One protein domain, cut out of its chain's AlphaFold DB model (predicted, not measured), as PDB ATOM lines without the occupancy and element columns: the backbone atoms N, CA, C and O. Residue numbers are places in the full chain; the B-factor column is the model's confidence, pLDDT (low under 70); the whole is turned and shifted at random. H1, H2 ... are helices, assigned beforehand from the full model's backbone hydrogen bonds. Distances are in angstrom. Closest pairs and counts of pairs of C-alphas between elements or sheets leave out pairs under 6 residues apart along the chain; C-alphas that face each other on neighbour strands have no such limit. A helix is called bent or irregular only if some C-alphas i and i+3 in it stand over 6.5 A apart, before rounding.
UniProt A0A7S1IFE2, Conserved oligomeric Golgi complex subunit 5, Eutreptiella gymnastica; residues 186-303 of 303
ATOM      1  N   ASP A 186     -60.298   9.446  61.157       91.44
ATOM      2  CA  ASP A 186     -60.566   8.352  60.223       91.44
ATOM      3  C   ASP A 186     -59.922   8.619  58.853       91.44
ATOM      4  O   ASP A 186     -59.804   9.769  58.428       91.44
ATOM      5  N   THR A 187     -59.481   7.564  58.168       91.44
ATOM      6  CA  THR A 187     -58.727   7.671  56.910       91.44
ATOM      7  C   THR A 187     -59.498   8.420  55.828       91.44
ATOM      8  O   THR A 187     -58.912   9.293  55.187       91.44
ATOM      9  N   GLY A 188     -60.807   8.183  55.691       89.44
ATOM     10  CA  GLY A 188     -61.630   8.908  54.718       89.44
ATOM     11  C   GLY A 188     -61.785  10.400  55.041       89.44
ATOM     12  O   GLY A 188     -62.030  11.210  54.154       89.44
ATOM     13  N   GLY A 189     -61.608  10.799  56.305       90.69
ATOM     14  CA  GLY A 189     -61.706  12.197  56.734       90.69
ATOM     15  C   GLY A 189     -60.445  13.031  56.484       90.69
ATOM     16  O   GLY A 189     -60.540  14.258  56.401       90.69
ATOM     17  N   VAL A 190     -59.277  12.393  56.346       92.94
ATOM     18  CA  VAL A 190     -57.971  13.077  56.259       92.94
ATOM     19  C   VAL A 190     -57.889  14.082  55.098       92.94
ATOM     20  O   VAL A 190     -57.501  15.221  55.354       92.94
ATOM     21  N   PRO A 191     -58.286  13.761  53.850       91.00
ATOM     22  CA  PRO A 191     -58.183  14.711  52.734       91.00
ATOM     23  C   PRO A 191     -59.094  15.939  52.880       91.00
ATOM     24  O   PRO A 191     -58.886  16.964  52.230       91.00
ATOM     25  N   HIS A 192     -60.135  15.842  53.710       90.12
ATOM     26  CA  HIS A 192     -61.187  16.850  53.812       90.12
ATOM     27  C   HIS A 192     -61.000  17.819  54.981       90.12
ATOM     28  O   HIS A 192     -61.671  18.856  55.023       90.12
ATOM     29  N   CYS A 193     -60.102  17.518  55.922       91.50
ATOM     30  CA  CYS A 193     -59.899  18.363  57.090       91.50
ATOM     31  C   CYS A 193     -59.171  19.672  56.745       91.50
ATOM     32  O   CYS A 193     -58.442  19.787  55.754       91.50
ATOM     33  N   MET A 194     -59.391  20.700  57.567       91.31
ATOM     34  CA  MET A 194     -58.849  22.038  57.314       91.31
ATOM     35  C   MET A 194     -57.327  22.074  57.436       91.31
ATOM     36  O   MET A 194     -56.675  22.846  56.739       91.31
ATOM     37  N   GLU A 195     -56.760  21.245  58.305       91.38
ATOM     38  CA  GLU A 195     -55.327  21.137  58.548       91.38
ATOM     39  C   GLU A 195     -54.574  20.665  57.304       91.38
ATOM     40  O   GLU A 195     -53.509  21.199  56.997       91.38
ATOM     41  N   VAL A 196     -55.152  19.719  56.562       90.06
ATOM     42  CA  VAL A 196     -54.596  19.232  55.296       90.06
ATOM     43  C   VAL A 196     -54.902  20.223  54.178       90.06
ATOM     44  O   VAL A 196     -53.985  20.671  53.503       90.06
ATOM     45  N   ARG A 197     -56.158  20.665  54.023       88.62
ATOM     46  CA  ARG A 197     -56.560  21.566  52.923       88.62
ATOM     47  C   ARG A 197     -55.859  22.926  52.932       88.62
ATOM     48  O   ARG A 197     -55.641  23.495  51.869       88.62
ATOM     49  N   ASN A 198     -55.519  23.443  54.110       88.69
ATOM     50  CA  ASN A 198     -54.785  24.702  54.258       88.69
ATOM     51  C   ASN A 198     -53.264  24.493  54.368       88.69
ATOM     52  O   ASN A 198     -52.565  25.426  54.761       88.69
ATOM     53  N   ALA A 199     -52.764  23.282  54.081       87.44
ATOM     54  CA  ALA A 199     -51.350  22.912  54.172       87.44
ATOM     55  C   ALA A 199     -50.706  23.274  55.527       87.44
ATOM     56  O   ALA A 199     -49.551  23.693  55.591       87.44
ATOM     57  N   ILE A 200     -51.466  23.149  56.624       92.31
ATOM     58  CA  ILE A 200     -50.934  23.340  57.981       92.31
ATOM     59  C   ILE A 200     -49.998  22.184  58.322       92.31
ATOM     60  O   ILE A 200     -48.958  22.408  58.933       92.31
ATOM     61  N   VAL A 201     -50.374  20.963  57.929       92.94
ATOM     62  CA  VAL A 201     -49.477  19.807  57.947       92.94
ATOM     63  C   VAL A 201     -48.829  19.670  56.585       92.94
ATOM     64  O   VAL A 201     -49.516  19.761  55.566       92.94
ATOM     65  N   HIS A 202     -47.515  19.456  56.567       90.94
ATOM     66  CA  HIS A 202     -46.786  19.315  55.322       90.94
ATOM     67  C   HIS A 202     -47.369  18.141  54.513       90.94
ATOM     68  O   HIS A 202     -47.473  17.036  55.053       90.94
ATOM     69  N   PRO A 203     -47.717  18.323  53.225       90.50
ATOM     70  CA  PRO A 203     -48.384  17.293  52.426       90.50
ATOM     71  C   PRO A 203     -47.671  15.936  52.412       90.50
ATOM     72  O   PRO A 203     -48.320  14.898  52.493       90.50
ATOM     73  N   LEU A 204     -46.332  15.925  52.402       89.44
ATOM     74  CA  LEU A 204     -45.568  14.673  52.506       89.44
ATOM     75  C   LEU A 204     -45.766  13.958  53.843       89.44
ATOM     76  O   LEU A 204     -45.882  12.741  53.845       89.44
ATOM     77  N   ASN A 205     -45.847  14.690  54.958       93.88
ATOM     78  CA  ASN A 205     -46.096  14.092  56.270       93.88
ATOM     79  C   ASN A 205     -47.518  13.504  56.324       93.88
ATOM     80  O   ASN A 205     -47.725  12.431  56.885       93.88
ATOM     81  N   VAL A 206     -48.490  14.154  55.671       94.44
ATOM     82  CA  VAL A 206     -49.847  13.607  55.508       94.44
ATOM     83  C   VAL A 206     -49.814  12.309  54.703       94.44
ATOM     84  O   VAL A 206     -50.398  11.317  55.131       94.44
ATOM     85  N   LEU A 207     -49.104  12.288  53.569       92.06
ATOM     86  CA  LEU A 207     -48.941  11.074  52.773       92.06
ATOM     87  C   LEU A 207     -48.252   9.972  53.581       92.06
ATOM     88  O   LEU A 207     -48.795   8.880  53.668       92.06
ATOM     89  N   HIS A 208     -47.116  10.247  54.226       93.38
ATOM     90  CA  HIS A 208     -46.418   9.276  55.082       93.38
ATOM     91  C   HIS A 208     -47.346   8.659  56.123       93.38
ATOM     92  O   HIS A 208     -47.352   7.440  56.271       93.38
ATOM     93  N   HIS A 209     -48.173   9.484  56.768       94.50
ATOM     94  CA  HIS A 209     -49.165   9.036  57.743       94.50
ATOM     95  C   HIS A 209     -50.293   8.199  57.130       94.50
ATOM     96  O   HIS A 209     -50.807   7.286  57.766       94.50
ATOM     97  N   LEU A 210     -50.700   8.470  55.891       92.94
ATOM     98  CA  LEU A 210     -51.641   7.600  55.186       92.94
ATOM     99  C   LEU A 210     -50.982   6.257  54.844       92.94
ATOM    100  O   LEU A 210     -51.535   5.209  55.161       92.94
ATOM    101  N   PHE A 211     -49.761   6.266  54.305       90.81
ATOM    102  CA  PHE A 211     -48.996   5.042  54.045       90.81
ATOM    103  C   PHE A 211     -48.764   4.210  55.316       90.81
ATOM    104  O   PHE A 211     -48.812   2.983  55.266       90.81
ATOM    105  N   SER A 212     -48.557   4.850  56.470       90.94
ATOM    106  CA  SER A 212     -48.364   4.154  57.747       90.94
ATOM    107  C   SER A 212     -49.623   3.448  58.268       90.94
ATOM    108  O   SER A 212     -49.521   2.539  59.093       90.94
ATOM    109  N   ARG A 213     -50.807   3.802  57.750       89.62
ATOM    110  CA  ARG A 213     -52.096   3.164  58.069       89.62
ATOM    111  C   ARG A 213     -52.401   1.931  57.223       89.62
ATOM    112  O   ARG A 213     -53.415   1.277  57.467       89.62
ATOM    113  N   ALA A 214     -51.579   1.618  56.224       84.69
ATOM    114  CA  ALA A 214     -51.820   0.482  55.348       84.69
ATOM    115  C   ALA A 214     -51.816  -0.839  56.135       84.69
ATOM    116  O   ALA A 214     -50.839  -1.187  56.795       84.69
ATOM    117  N   ALA A 215     -52.900  -1.613  56.023       71.62
ATOM    118  CA  ALA A 215     -53.019  -2.920  56.676       71.62
ATOM    119  C   ALA A 215     -52.047  -3.970  56.101       71.62
ATOM    120  O   ALA A 215     -51.756  -4.973  56.752       71.62
ATOM    121  N   THR A 216     -51.537  -3.738  54.886       70.75
ATOM    122  CA  THR A 216     -50.664  -4.666  54.156       70.75
ATOM    123  C   THR A 216     -49.354  -3.971  53.755       70.75
ATOM    124  O   THR A 216     -49.177  -3.614  52.585       70.75
ATOM    125  N   PRO A 217     -48.401  -3.793  54.694       72.12
ATOM    126  CA  PRO A 217     -47.149  -3.073  54.438       72.12
ATOM    127  C   PRO A 217     -46.267  -3.706  53.354       72.12
ATOM    128  O   PRO A 217     -45.384  -3.051  52.813       72.12
ATOM    129  N   SER A 218     -46.483  -4.985  53.030       72.12
ATOM    130  CA  SER A 218     -45.761  -5.677  51.959       72.12
ATOM    131  C   SER A 218     -46.163  -5.216  50.560       72.12
ATOM    132  O   SER A 218     -45.336  -5.272  49.655       72.12
ATOM    133  N   LEU A 219     -47.413  -4.784  50.375       76.75
ATOM    134  CA  LEU A 219     -47.924  -4.359  49.073       76.75
ATOM    135  C   LEU A 219     -47.973  -2.836  48.941       76.75
ATOM    136  O   LEU A 219     -47.737  -2.315  47.857       76.75
ATOM    137  N   LEU A 220     -48.214  -2.130  50.048       84.88
ATOM    138  CA  LEU A 220     -48.096  -0.676  50.124       84.88
ATOM    139  C   LEU A 220     -46.999  -0.291  51.131       84.88
ATOM    140  O   LEU A 220     -47.303   0.162  52.237       84.88
ATOM    141  N   PRO A 221     -45.716  -0.525  50.794       88.19
ATOM    142  CA  PRO A 221     -44.603  -0.162  51.659       88.19
ATOM    143  C   PRO A 221     -44.500   1.355  51.834       88.19
ATOM    144  O   PRO A 221     -44.880   2.135  50.962       88.19
ATOM    145  N   LEU A 222     -43.906   1.782  52.952       89.00
ATOM    146  CA  LEU A 222     -43.542   3.187  53.141       89.00
ATOM    147  C   LEU A 222     -42.580   3.647  52.039       89.00
ATOM    148  O   LEU A 222     -41.732   2.860  51.613       89.00
ATOM    149  N   PRO A 223     -42.597   4.938  51.665       88.62
ATOM    150  CA  PRO A 223     -41.712   5.463  50.624       88.62
ATOM    151  C   PRO A 223     -40.216   5.174  50.841       88.62
ATOM    152  O   PRO A 223     -39.502   4.859  49.890       88.62
ATOM    153  N   HIS A 224     -39.729   5.214  52.088       89.75
ATOM    154  CA  HIS A 224     -38.329   4.886  52.393       89.75
ATOM    155  C   HIS A 224     -38.011   3.398  52.159       89.75
ATOM    156  O   HIS A 224     -36.960   3.066  51.619       89.75
ATOM    157  N   VAL A 225     -38.947   2.500  52.496       91.06
ATOM    158  CA  VAL A 225     -38.817   1.054  52.260       91.06
ATOM    159  C   VAL A 225     -38.868   0.763  50.764       91.06
ATOM    160  O   VAL A 225     -38.027   0.025  50.257       91.06
ATOM    161  N   HIS A 226     -39.812   1.380  50.048       87.19
ATOM    162  CA  HIS A 226     -39.948   1.242  48.599       87.19
ATOM    163  C   HIS A 226     -38.676   1.678  47.857       87.19
ATOM    164  O   HIS A 226     -38.234   1.007  46.930       87.19
ATOM    165  N   SER A 227     -38.054   2.771  48.305       86.50
ATOM    166  CA  SER A 227     -36.804   3.289  47.735       86.50
ATOM    167  C   SER A 227     -35.534   2.606  48.261       86.50
ATOM    168  O   SER A 227     -34.438   2.967  47.836       86.50
ATOM    169  N   GLY A 228     -35.651   1.627  49.167       90.19
ATOM    170  CA  GLY A 228     -34.510   0.905  49.738       90.19
ATOM    171  C   GLY A 228     -33.579   1.767  50.602       90.19
ATOM    172  O   GLY A 228     -32.413   1.415  50.776       90.19
ATOM    173  N   LYS A 229     -34.071   2.894  51.126       91.81
ATOM    174  CA  LYS A 229     -33.297   3.860  51.918       91.81
ATOM    175  C   LYS A 229     -33.500   3.642  53.411       91.81
ATOM    176  O   LYS A 229     -34.578   3.248  53.861       91.81
ATOM    177  N   SER A 230     -32.472   3.944  54.203       95.12
ATOM    178  CA  SER A 230     -32.656   4.061  55.649       95.12
ATOM    179  C   SER A 230     -33.531   5.279  55.975       95.12
ATOM    180  O   SER A 230     -33.673   6.195  55.167       95.12
ATOM    181  N   LEU A 231     -34.116   5.319  57.174       94.25
ATOM    182  CA  LEU A 231     -34.895   6.479  57.630       94.25
ATOM    183  C   LEU A 231     -34.055   7.766  57.710       94.25
ATOM    184  O   LEU A 231     -34.597   8.858  57.528       94.25
ATOM    185  N   GLU A 232     -32.754   7.632  57.992       94.56
ATOM    186  CA  GLU A 232     -31.790   8.739  58.019       94.56
ATOM    187  C   GLU A 232     -31.561   9.253  56.591       94.56
ATOM    188  O   GLU A 232     -31.912  10.397  56.310       94.56
ATOM    189  N   ASP A 233     -31.136   8.382  55.669       94.38
ATOM    190  CA  ASP A 233     -30.859   8.751  54.268       94.38
ATOM    191  C   ASP A 233     -32.103   9.302  53.558       94.38
ATOM    192  O   ASP A 233     -32.036  10.286  52.824       94.38
ATOM    193  N   TYR A 234     -33.265   8.685  53.801       93.19
ATOM    194  CA  TYR A 234     -34.539   9.152  53.258       93.19
ATOM    195  C   TYR A 234     -34.876  10.562  53.749       93.19
ATOM    196  O   TYR A 234     -35.387  11.388  53.001       93.19
ATOM    197  N   SER A 235     -34.584  10.857  55.016       93.81
ATOM    198  CA  SER A 235     -34.837  12.187  55.559       93.81
ATOM    199  C   SER A 235     -33.881  13.224  54.990       93.81
ATOM    200  O   SER A 235     -34.337  14.315  54.663       93.81
ATOM    201  N   GLU A 236     -32.598  12.888  54.851       93.12
ATOM    202  CA  GLU A 236     -31.607  13.775  54.239       93.12
ATOM    203  C   GLU A 236     -31.977  14.108  52.787       93.12
ATOM    204  O   GLU A 236     -31.926  15.269  52.391       93.12
ATOM    205  N   GLU A 237     -32.437  13.126  52.009       90.50
ATOM    206  CA  GLU A 237     -32.926  13.361  50.647       90.50
ATOM    207  C   GLU A 237     -34.124  14.317  50.613       90.50
ATOM    208  O   GLU A 237     -34.138  15.261  49.825       90.50
ATOM    209  N   LEU A 238     -35.115  14.115  51.485       89.44
ATOM    210  CA  LEU A 238     -36.266  15.019  51.564       89.44
ATOM    211  C   LEU A 238     -35.865  16.447  51.948       89.44
ATOM    212  O   LEU A 238     -36.517  17.398  51.521       89.44
ATOM    213  N   ASP A 239     -34.810  16.609  52.744       90.50
ATOM    214  CA  ASP A 239     -34.290  17.931  53.088       90.50
ATOM    215  C   ASP A 239     -33.616  18.596  51.887       90.50
ATOM    216  O   ASP A 239     -33.876  19.767  51.626       90.50
ATOM    217  N   LEU A 240     -32.841  17.842  51.099       88.75
ATOM    218  CA  LEU A 240     -32.253  18.344  49.854       88.75
ATOM    219  C   LEU A 240     -33.332  18.802  48.865       88.75
ATOM    220  O   LEU A 240     -33.207  19.868  48.266       88.75
ATOM    221  N   LEU A 241     -34.420  18.038  48.726       84.75
ATOM    222  CA  LEU A 241     -35.550  18.423  47.873       84.75
ATOM    223  C   LEU A 241     -36.250  19.694  48.377       84.75
ATOM    224  O   LEU A 241     -36.673  20.526  47.571       84.75
ATOM    225  N   ALA A 242     -36.364  19.862  49.698       82.88
ATOM    226  CA  ALA A 242     -36.926  21.066  50.303       82.88
ATOM    227  C   ALA A 242     -36.031  22.294  50.075       82.88
ATOM    228  O   ALA A 242     -36.546  23.361  49.737       82.88
ATOM    229  N   ASP A 243     -34.713  22.140  50.199       83.06
ATOM    230  CA  ASP A 243     -33.748  23.213  49.947       83.06
ATOM    231  C   ASP A 243     -33.768  23.636  48.467       83.06
ATOM    232  O   ASP A 243     -33.878  24.826  48.165       83.06
ATOM    233  N   MET A 244     -33.798  22.678  47.532       79.75
ATOM    234  CA  MET A 244     -33.930  22.958  46.094       79.75
ATOM    235  C   MET A 244     -35.218  23.724  45.754       79.75
ATOM    236  O   MET A 244     -35.207  24.633  44.922       79.75
ATOM    237  N   ALA A 245     -36.330  23.386  46.414       73.50
ATOM    238  CA  ALA A 245     -37.595  24.096  46.239       73.50
ATOM    239  C   ALA A 245     -37.530  25.552  46.734       73.50
ATOM    240  O   ALA A 245     -38.149  26.433  46.137       73.50
ATOM    241  N   LEU A 246     -36.787  25.815  47.816       74.19
ATOM    242  CA  LEU A 246     -36.615  27.157  48.382       74.19
ATOM    243  C   LEU A 246     -35.672  28.034  47.550       74.19
ATOM    244  O   LEU A 246     -35.898  29.240  47.442       74.19
ATOM    245  N   GLU A 247     -34.632  27.448  46.956       74.12
ATOM    246  CA  GLU A 247     -33.655  28.166  46.126       74.12
ATOM    247  C   GLU A 247     -34.199  28.546  44.737       74.12
ATOM    248  O   GLU A 247     -33.540  29.272  43.992       74.12
ATOM    249  N   GLY A 248     -35.401  28.078  44.375       62.16
ATOM    250  CA  GLY A 248     -36.015  28.333  43.068       62.16
ATOM    251  C   GLY A 248     -35.233  27.727  41.898       62.16
ATOM    252  O   GLY A 248     -35.456  28.102  40.747       62.16
ATOM    253  N   THR A 249     -34.301  26.812  42.187       53.00
ATOM    254  CA  THR A 249     -33.494  26.075  41.203       53.00
ATOM    255  C   THR A 249     -34.292  24.950  40.540       53.00
ATOM    256  O   THR A 249     -33.940  24.510  39.447       53.00
ATOM    257  N   ALA A 250     -35.412  24.561  41.152       52.28
ATOM    258  CA  ALA A 250     -36.517  23.826  40.555       52.28
ATOM    259  C   ALA A 250     -37.825  24.571  40.876       52.28
ATOM    260  O   ALA A 250     -37.923  25.207  41.932       52.28
ATOM    261  N   GLN A 251     -38.852  24.496  40.019       54.03
ATOM    262  CA  GLN A 251     -40.190  24.843  40.505       54.03
ATOM    263  C   GLN A 251     -40.497  23.893  41.668       54.03
ATOM    264  O   GLN A 251     -40.282  22.691  41.553       54.03
ATOM    265  N   GLN A 252     -40.987  24.421  42.794       50.84
ATOM    266  CA  GLN A 252     -41.344  23.657  44.003       50.84
ATOM    267  C   GLN A 252     -42.213  22.411  43.712       50.84
ATOM    268  O   GLN A 252     -42.250  21.471  44.505       50.84
ATOM    269  N   TYR A 253     -42.901  22.411  42.569       53.59
ATOM    270  CA  TYR A 253     -43.699  21.309  42.051       53.59
ATOM    271  C   TYR A 253     -42.869  20.173  41.424       53.59
ATOM    272  O   TYR A 253     -43.229  19.017  41.630       53.59
ATOM    273  N   ASP A 254     -41.752  20.460  40.747       60.41
ATOM    274  CA  ASP A 254     -40.961  19.468  39.999       60.41
ATOM    275  C   ASP A 254     -40.174  18.527  40.922       60.41
ATOM    276  O   ASP A 254     -40.120  17.322  40.683       60.41
ATOM    277  N   CYS A 255     -39.595  19.039  42.017       65.38
ATOM    278  CA  CYS A 255     -38.692  18.249  42.869       65.38
ATOM    279  C   CYS A 255     -39.395  17.096  43.607       65.38
ATOM    280  O   CYS A 255     -38.786  16.067  43.893       65.38
ATOM    281  N   TYR A 256     -40.692  17.238  43.878       71.94
ATOM    282  CA  TYR A 256     -41.511  16.192  44.489       71.94
ATOM    283  C   TYR A 256     -42.362  15.427  43.472       71.94
ATOM    284  O   TYR A 256     -42.956  14.411  43.837       71.94
ATOM    285  N   TYR A 257     -42.402  15.866  42.209       73.75
ATOM    286  CA  TYR A 257     -43.222  15.248  41.171       73.75
ATOM    287  C   TYR A 257     -42.784  13.814  40.877       73.75
ATOM    288  O   TYR A 257     -43.610  12.910  40.926       73.75
ATOM    289  N   ASP A 258     -41.488  13.574  40.675       74.44
ATOM    290  CA  ASP A 258     -40.958  12.224  40.419       74.44
ATOM    291  C   ASP A 258     -41.211  11.275  41.599       74.44
ATOM    292  O   ASP A 258     -41.539  10.094  41.426       74.44
ATOM    293  N   THR A 259     -41.120  11.818  42.818       75.88
ATOM    294  CA  THR A 259     -41.464  11.090  44.044       75.88
ATOM    295  C   THR A 259     -42.949  10.738  44.046       75.88
ATOM    296  O   THR A 259     -43.305   9.588  44.302       75.88
ATOM    297  N   TRP A 260     -43.824  11.689  43.710       82.94
ATOM    298  CA  TRP A 260     -45.263  11.458  43.627       82.94
ATOM    299  C   TRP A 260     -45.643  10.476  42.514       82.94
ATOM    300  O   TRP A 260     -46.461   9.599  42.758       82.94
ATOM    301  N   GLN A 261     -45.028  10.540  41.332       82.31
ATOM    302  CA  GLN A 261     -45.284   9.589  40.244       82.31
ATOM    303  C   GLN A 261     -44.911   8.159  40.643       82.31
ATOM    304  O   GLN A 261     -45.692   7.229  40.438       82.31
ATOM    305  N   SER A 262     -43.754   7.992  41.290       80.00
ATOM    306  CA  SER A 262     -43.317   6.693  41.816       80.00
ATOM    307  C   SER A 262     -44.301   6.153  42.861       80.00
ATOM    308  O   SER A 262     -44.671   4.980  42.838       80.00
ATOM    309  N   ILE A 263     -44.776   7.028  43.751       83.19
ATOM    310  CA  ILE A 263     -45.785   6.704  44.763       83.19
ATOM    311  C   ILE A 263     -47.141   6.373  44.121       83.19
ATOM    312  O   ILE A 263     -47.788   5.416  44.534       83.19
ATOM    313  N   SER A 264     -47.574   7.123  43.107       85.94
ATOM    314  CA  SER A 264     -48.845   6.899  42.416       85.94
ATOM    315  C   SER A 264     -48.866   5.528  41.747       85.94
ATOM    316  O   SER A 264     -49.830   4.792  41.921       85.94
ATOM    317  N   ALA A 265     -47.782   5.144  41.069       85.50
ATOM    318  CA  ALA A 265     -47.664   3.819  40.461       85.50
ATOM    319  C   ALA A 265     -47.722   2.686  41.503       85.50
ATOM    320  O   ALA A 265     -48.299   1.627  41.253       85.50
ATOM    321  N   LEU A 266     -47.156   2.907  42.696       86.00
ATOM    322  CA  LEU A 266     -47.248   1.960  43.808       86.00
ATOM    323  C   LEU A 266     -48.695   1.808  44.306       86.00
ATOM    324  O   LEU A 266     -49.143   0.696  44.580       86.00
ATOM    325  N   VAL A 267     -49.431   2.918  44.395       87.94
ATOM    326  CA  VAL A 267     -50.850   2.929  44.778       87.94
ATOM    327  C   VAL A 267     -51.709   2.230  43.721       87.94
ATOM    328  O   VAL A 267     -52.569   1.434  44.089       87.94
ATOM    329  N   ASP A 268     -51.438   2.448  42.429       87.81
ATOM    330  CA  ASP A 268     -52.118   1.756  41.322       87.81
ATOM    331  C   ASP A 268     -51.943   0.229  41.427       87.81
ATOM    332  O   ASP A 268     -52.904  -0.532  41.306       87.81
ATOM    333  N   ALA A 269     -50.717  -0.229  41.704       85.50
ATOM    334  CA  ALA A 269     -50.424  -1.649  41.885       85.50
ATOM    335  C   ALA A 269     -51.118  -2.239  43.125       85.50
ATOM    336  O   ALA A 269     -51.596  -3.377  43.084       85.50
ATOM    337  N   TYR A 270     -51.187  -1.473  44.220       85.88
ATOM    338  CA  TYR A 270     -51.886  -1.875  45.438       85.88
ATOM    339  C   TYR A 270     -53.391  -2.043  45.208       85.88
ATOM    340  O   TYR A 270     -53.960  -3.057  45.620       85.88
ATOM    341  N   GLU A 271     -54.007  -1.075  44.525       85.25
ATOM    342  CA  GLU A 271     -55.429  -1.064  44.187       85.25
ATOM    343  C   GLU A 271     -55.796  -2.240  43.280       85.25
ATOM    344  O   GLU A 271     -56.720  -2.982  43.600       85.25
ATOM    345  N   HIS A 272     -55.021  -2.493  42.219       84.31
ATOM    346  CA  HIS A 272     -55.286  -3.606  41.302       84.31
ATOM    347  C   HIS A 272     -55.273  -4.972  42.009       84.31
ATOM    348  O   HIS A 272     -56.097  -5.845  41.745       84.31
ATOM    349  N   ALA A 273     -54.358  -5.159  42.960       83.06
ATOM    350  CA  ALA A 273     -54.276  -6.385  43.749       83.06
ATOM    351  C   ALA A 273     -55.370  -6.506  44.832       83.06
ATOM    352  O   ALA A 273     -55.579  -7.608  45.344       83.06
ATOM    353  N   HIS A 274     -56.075  -5.417  45.159       77.75
ATOM    354  CA  HIS A 274     -57.152  -5.362  46.157       77.75
ATOM    355  C   HIS A 274     -58.501  -4.899  45.575       77.75
ATOM    356  O   HIS A 274     -59.385  -4.496  46.326       77.75
ATOM    357  N   GLU A 275     -58.717  -5.028  44.258       68.81
ATOM    358  CA  GLU A 275     -59.950  -4.615  43.552       68.81
ATOM    359  C   GLU A 275     -61.251  -5.194  44.152       68.81
ATOM    360  O   GLU A 275     -62.336  -4.657  43.932       68.81
ATOM    361  N   ALA A 276     -61.166  -6.282  44.925       62.16
ATOM    362  CA  ALA A 276     -62.305  -6.921  45.582       62.16
ATOM    363  C   ALA A 276     -62.620  -6.390  47.001       62.16
ATOM    364  O   ALA A 276     -63.641  -6.787  47.568       62.16
ATOM    365  N   ASP A 277     -61.781  -5.527  47.589       66.75
ATOM    366  CA  ASP A 277     -61.903  -5.083  48.984       66.75
ATOM    367  C   ASP A 277     -62.475  -3.652  49.084       66.75
ATOM    368  O   ASP A 277     -61.763  -2.650  49.121       66.75
ATOM    369  N   ALA A 278     -63.806  -3.542  49.129       62.00
ATOM    370  CA  ALA A 278     -64.536  -2.265  49.180       62.00
ATOM    371  C   ALA A 278     -64.529  -1.576  50.570       62.00
ATOM    372  O   ALA A 278     -65.393  -0.747  50.863       62.00
ATOM    373  N   GLY A 279     -63.610  -1.960  51.460       76.62
ATOM    374  CA  GLY A 279     -63.560  -1.516  52.854       76.62
ATOM    375  C   GLY A 279     -62.592  -0.356  53.126       76.62
ATOM    376  O   GLY A 279     -62.445   0.583  52.347       76.62
ATOM    377  N   GLN A 280     -61.901  -0.434  54.268       76.62
ATOM    378  CA  GLN A 280     -60.925   0.569  54.725       76.62
ATOM    379  C   GLN A 280     -59.765   0.792  53.737       76.62
ATOM    380  O   GLN A 280     -59.161   1.863  53.730       76.62
ATOM    381  N   GLN A 281     -59.458  -0.196  52.894       80.75
ATOM    382  CA  GLN A 281     -58.394  -0.108  51.895       80.75
ATOM    383  C   GLN A 281     -58.756   0.825  50.732       80.75
ATOM    384  O   GLN A 281     -57.926   1.639  50.332       80.75
ATOM    385  N   ALA A 282     -60.002   0.784  50.250       84.38
ATOM    386  CA  ALA A 282     -60.483   1.705  49.221       84.38
ATOM    387  C   ALA A 282     -60.449   3.162  49.717       84.38
ATOM    388  O   ALA A 282     -59.942   4.043  49.025       84.38
ATOM    389  N   GLN A 283     -60.882   3.399  50.963       88.69
ATOM    390  CA  GLN A 283     -60.801   4.721  51.600       88.69
ATOM    391  C   GLN A 283     -59.357   5.213  51.742       88.69
ATOM    392  O   GLN A 283     -59.093   6.407  51.622       88.69
ATOM    393  N   LEU A 284     -58.411   4.306  52.002       90.31
ATOM    394  CA  LEU A 284     -56.993   4.641  52.080       90.31
ATOM    395  C   LEU A 284     -56.429   5.068  50.723       90.31
ATOM    396  O   LEU A 284     -55.772   6.106  50.643       90.31
ATOM    397  N   VAL A 285     -56.695   4.294  49.672       90.38
ATOM    398  CA  VAL A 285     -56.263   4.617  48.305       90.38
ATOM    399  C   VAL A 285     -56.857   5.950  47.859       90.38
ATOM    400  O   VAL A 285     -56.124   6.826  47.395       90.38
ATOM    401  N   GLU A 286     -58.158   6.145  48.073       91.19
ATOM    402  CA  GLU A 286     -58.844   7.400  47.771       91.19
ATOM    403  C   GLU A 286     -58.226   8.571  48.542       91.19
ATOM    404  O   GLU A 286     -57.962   9.622  47.958       91.19
ATOM    405  N   ALA A 287     -57.908   8.385  49.827       92.75
ATOM    406  CA  ALA A 287     -57.281   9.426  50.628       92.75
ATOM    407  C   ALA A 287     -55.874   9.789  50.132       92.75
ATOM    408  O   ALA A 287     -55.552  10.975  50.019       92.75
ATOM    409  N   ILE A 288     -55.047   8.793  49.800       92.25
ATOM    410  CA  ILE A 288     -53.698   9.009  49.258       92.25
ATOM    411  C   ILE A 288     -53.780   9.769  47.931       92.25
ATOM    412  O   ILE A 288     -53.082  10.770  47.759       92.25
ATOM    413  N   ARG A 289     -54.664   9.347  47.016       90.69
ATOM    414  CA  ARG A 289     -54.876  10.038  45.735       90.69
ATOM    415  C   ARG A 289     -55.418  11.445  45.931       90.69
ATOM    416  O   ARG A 289     -54.930  12.366  45.288       90.69
ATOM    417  N   GLY A 290     -56.387  11.624  46.823       90.56
ATOM    418  CA  GLY A 290     -56.995  12.920  47.109       90.56
ATOM    419  C   GLY A 290     -55.969  13.942  47.593       90.56
ATOM    420  O   GLY A 290     -55.943  15.066  47.097       90.56
ATOM    421  N   VAL A 291     -55.078  13.542  48.507       90.25
ATOM    422  CA  VAL A 291     -53.976  14.399  48.964       90.25
ATOM    423  C   VAL A 291     -52.974  14.632  47.837       90.25
ATOM    424  O   VAL A 291     -52.645  15.777  47.537       90.25
ATOM    425  N   GLY A 292     -52.500  13.576  47.178       87.00
ATOM    426  CA  GLY A 292     -51.459  13.725  46.171       87.00
ATOM    427  C   GLY A 292     -51.887  14.534  44.950       87.00
ATOM    428  O   GLY A 292     -51.141  15.404  44.523       87.00
ATOM    429  N   MET A 293     -53.116  14.367  44.455       86.06
ATOM    430  CA  MET A 293     -53.654  15.171  43.349       86.06
ATOM    431  C   MET A 293     -53.872  16.640  43.734       86.06
ATOM    432  O   MET A 293     -53.756  17.518  42.882       86.06
ATOM    433  N   ALA A 294     -54.178  16.927  45.005       86.12
ATOM    434  CA  ALA A 294     -54.364  18.297  45.476       86.12
ATOM    435  C   ALA A 294     -53.046  19.090  45.539       86.12
ATOM    436  O   ALA A 294     -53.058  20.304  45.339       86.12
ATOM    437  N   PHE A 295     -51.925  18.418  45.820       83.19
ATOM    438  CA  PHE A 295     -50.615  19.061  45.997       83.19
ATOM    439  C   PHE A 295     -49.657  18.866  44.816       83.19
ATOM    440  O   PHE A 295     -48.833  19.740  44.558       83.19
ATOM    441  N   TRP A 296     -49.798  17.766  44.078       85.00
ATOM    442  CA  TRP A 296     -48.993  17.391  42.915       85.00
ATOM    443  C   TRP A 296     -49.897  16.873  41.784       85.00
ATOM    444  O   TRP A 296     -49.874  15.682  41.455       85.00
ATOM    445  N   PRO A 297     -50.733  17.747  41.190       77.62
ATOM    446  CA  PRO A 297     -51.548  17.364  40.047       77.62
ATOM    447  C   PRO A 297     -50.656  16.926  38.870       77.62
ATOM    448  O   PRO A 297     -49.502  17.356  38.775       77.62
ATOM    449  N   PRO A 298     -51.163  16.079  37.957       71.12
ATOM    450  CA  PRO A 298     -50.443  15.756  36.736       71.12
ATOM    451  C   PRO A 298     -50.104  17.046  35.984       71.12
ATOM    452  O   PRO A 298     -50.944  17.940  35.882       71.12
ATOM    453  N   LEU A 299     -48.875  17.143  35.469       67.94
ATOM    454  CA  LEU A 299     -48.486  18.249  34.604       67.94
ATOM    455  C   LEU A 299     -49.376  18.198  33.358       67.94
ATOM    456  O   LEU A 299     -49.341  17.216  32.613       67.94
ATOM    457  N   ASP A 300     -50.184  19.234  33.136       57.59
ATOM    458  CA  ASP A 300     -50.878  19.406  31.863       57.59
ATOM    459  C   ASP A 300     -49.798  19.573  30.788       57.59
ATOM    460  O   ASP A 300     -49.100  20.585  30.736       57.59
ATOM    461  N   VAL A 301     -49.642  18.574  29.916       44.59
ATOM    462  CA  VAL A 301     -48.657  18.562  28.812       44.59
ATOM    463  C   VAL A 301     -49.057  19.540  27.689       44.59
ATOM    464  O   VAL A 301     -48.657  19.409  26.536       44.59
ATOM    465  N   THR A 302     -49.878  20.539  27.995       41.09
ATOM    466  CA  THR A 302     -50.315  21.569  27.061       41.09
ATOM    467  C   THR A 302     -49.806  22.921  27.521       41.09
ATOM    468  O   THR A 302     -50.566  23.671  28.119       41.09
ATOM    469  N   HIS A 303     -48.542  23.230  27.220       33.59
ATOM    470  CA  HIS A 303     -48.101  24.571  26.820       33.59
ATOM    471  C   HIS A 303     -46.742  24.531  26.119       33.59
ATOM    472  O   HIS A 303     -45.813  23.883  26.644       33.59
TER     473      HIS A 303
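What this domain is: This is residues 186 to 303 of the 303 residues of the protein "Conserved oligomeric Golgi complex subunit 5" of Eutreptiella gymnastica (UniProt A0A7S1IFE2). Helix H7 is the core of a group of roughly side-by-side helices, with H1, H3 and H6 packed round it. H5 makes a V with H6, meeting it near one end, and the short H4 lies in the open V, while the short H2 lies near H1, H3 and H7. The printed part has 118 residues with seven named helices, H1 to H7 in order along the chain, and no named strand; the class is all helix. It is compact, with a radius of gyration of the C-alphas of 14.6 A, and spans 44 by 31 by 30 A.

Where its parts are: Find C-alpha 187 at (-58.727, 7.671, 56.910), where H1 begins; it runs to residue 192 and is irregular, with C-alphas 188 and 191 7.0 A apart. Next come H2, residues 194 to 197, and H3, residues 203 to 212, 14.2 A long. H4 is residues 223 to 226. H5, residues 231 to 246, is 22.7 A long. Look for H6 from C-alpha 254 at (-40.961, 19.468, 39.999) to residue 273, 29.3 A; it is irregular, but only just, with C-alphas 255 and 258 6.9 A apart. H7, residues 280 to 295, is 22.9 A long and ends at C-alpha 295, (-50.615, 19.061, 45.997).

How they stand to each other: Begin at H7, the hub. H1 touches it, closest at the C-alphas of Gly 188 and Gln 283, 5.3 A, at a shallow tilt of 23 degrees, the same way. H3 touches it at Leu 207 and Ile 288, C-alphas 6.3 A apart, at a shallow tilt of 15 degrees, opposite ways. H6 and H7 form a helical hairpin, closest at the C-alphas of Val 267 and Val 285, 6.7 A, at a shallow tilt of 20 degrees. H3 and H6 are near each other. Farther out, H5 touches H6 with residues 241 to 245 alone, closest at the C-alphas of Leu 241 and Cys 255, 5.9 A, at a steep tilt of 48 degrees. H4 is close to but not clearly touching H5, with the C-alphas of His 224 and Tyr 234 5.8 A apart. H2 is close to but not clearly touching H3, with the C-alphas of Val 196 and Pro 203 7.1 A apart. H5 and H7 are apart. In H3, H5 and H7 every O i to N i+4 pair is within hydrogen-bond range, against 14 of 16 in H6 and 0 of 2 in H1, where 2 of 3 O i to N i+3 pairs are; H2 and H4 are too short for an O i to N i+4 pair.

The domain as a whole: The C-alphas of Glu 247 and Ala 276 are the two farthest apart, 45.3 A. The printed part has no cut, and no link is long. Mean pLDDT of the printed part is 82.1; look for values under 70 at residues 248 to 255, 275 to 278 and 299 to 303.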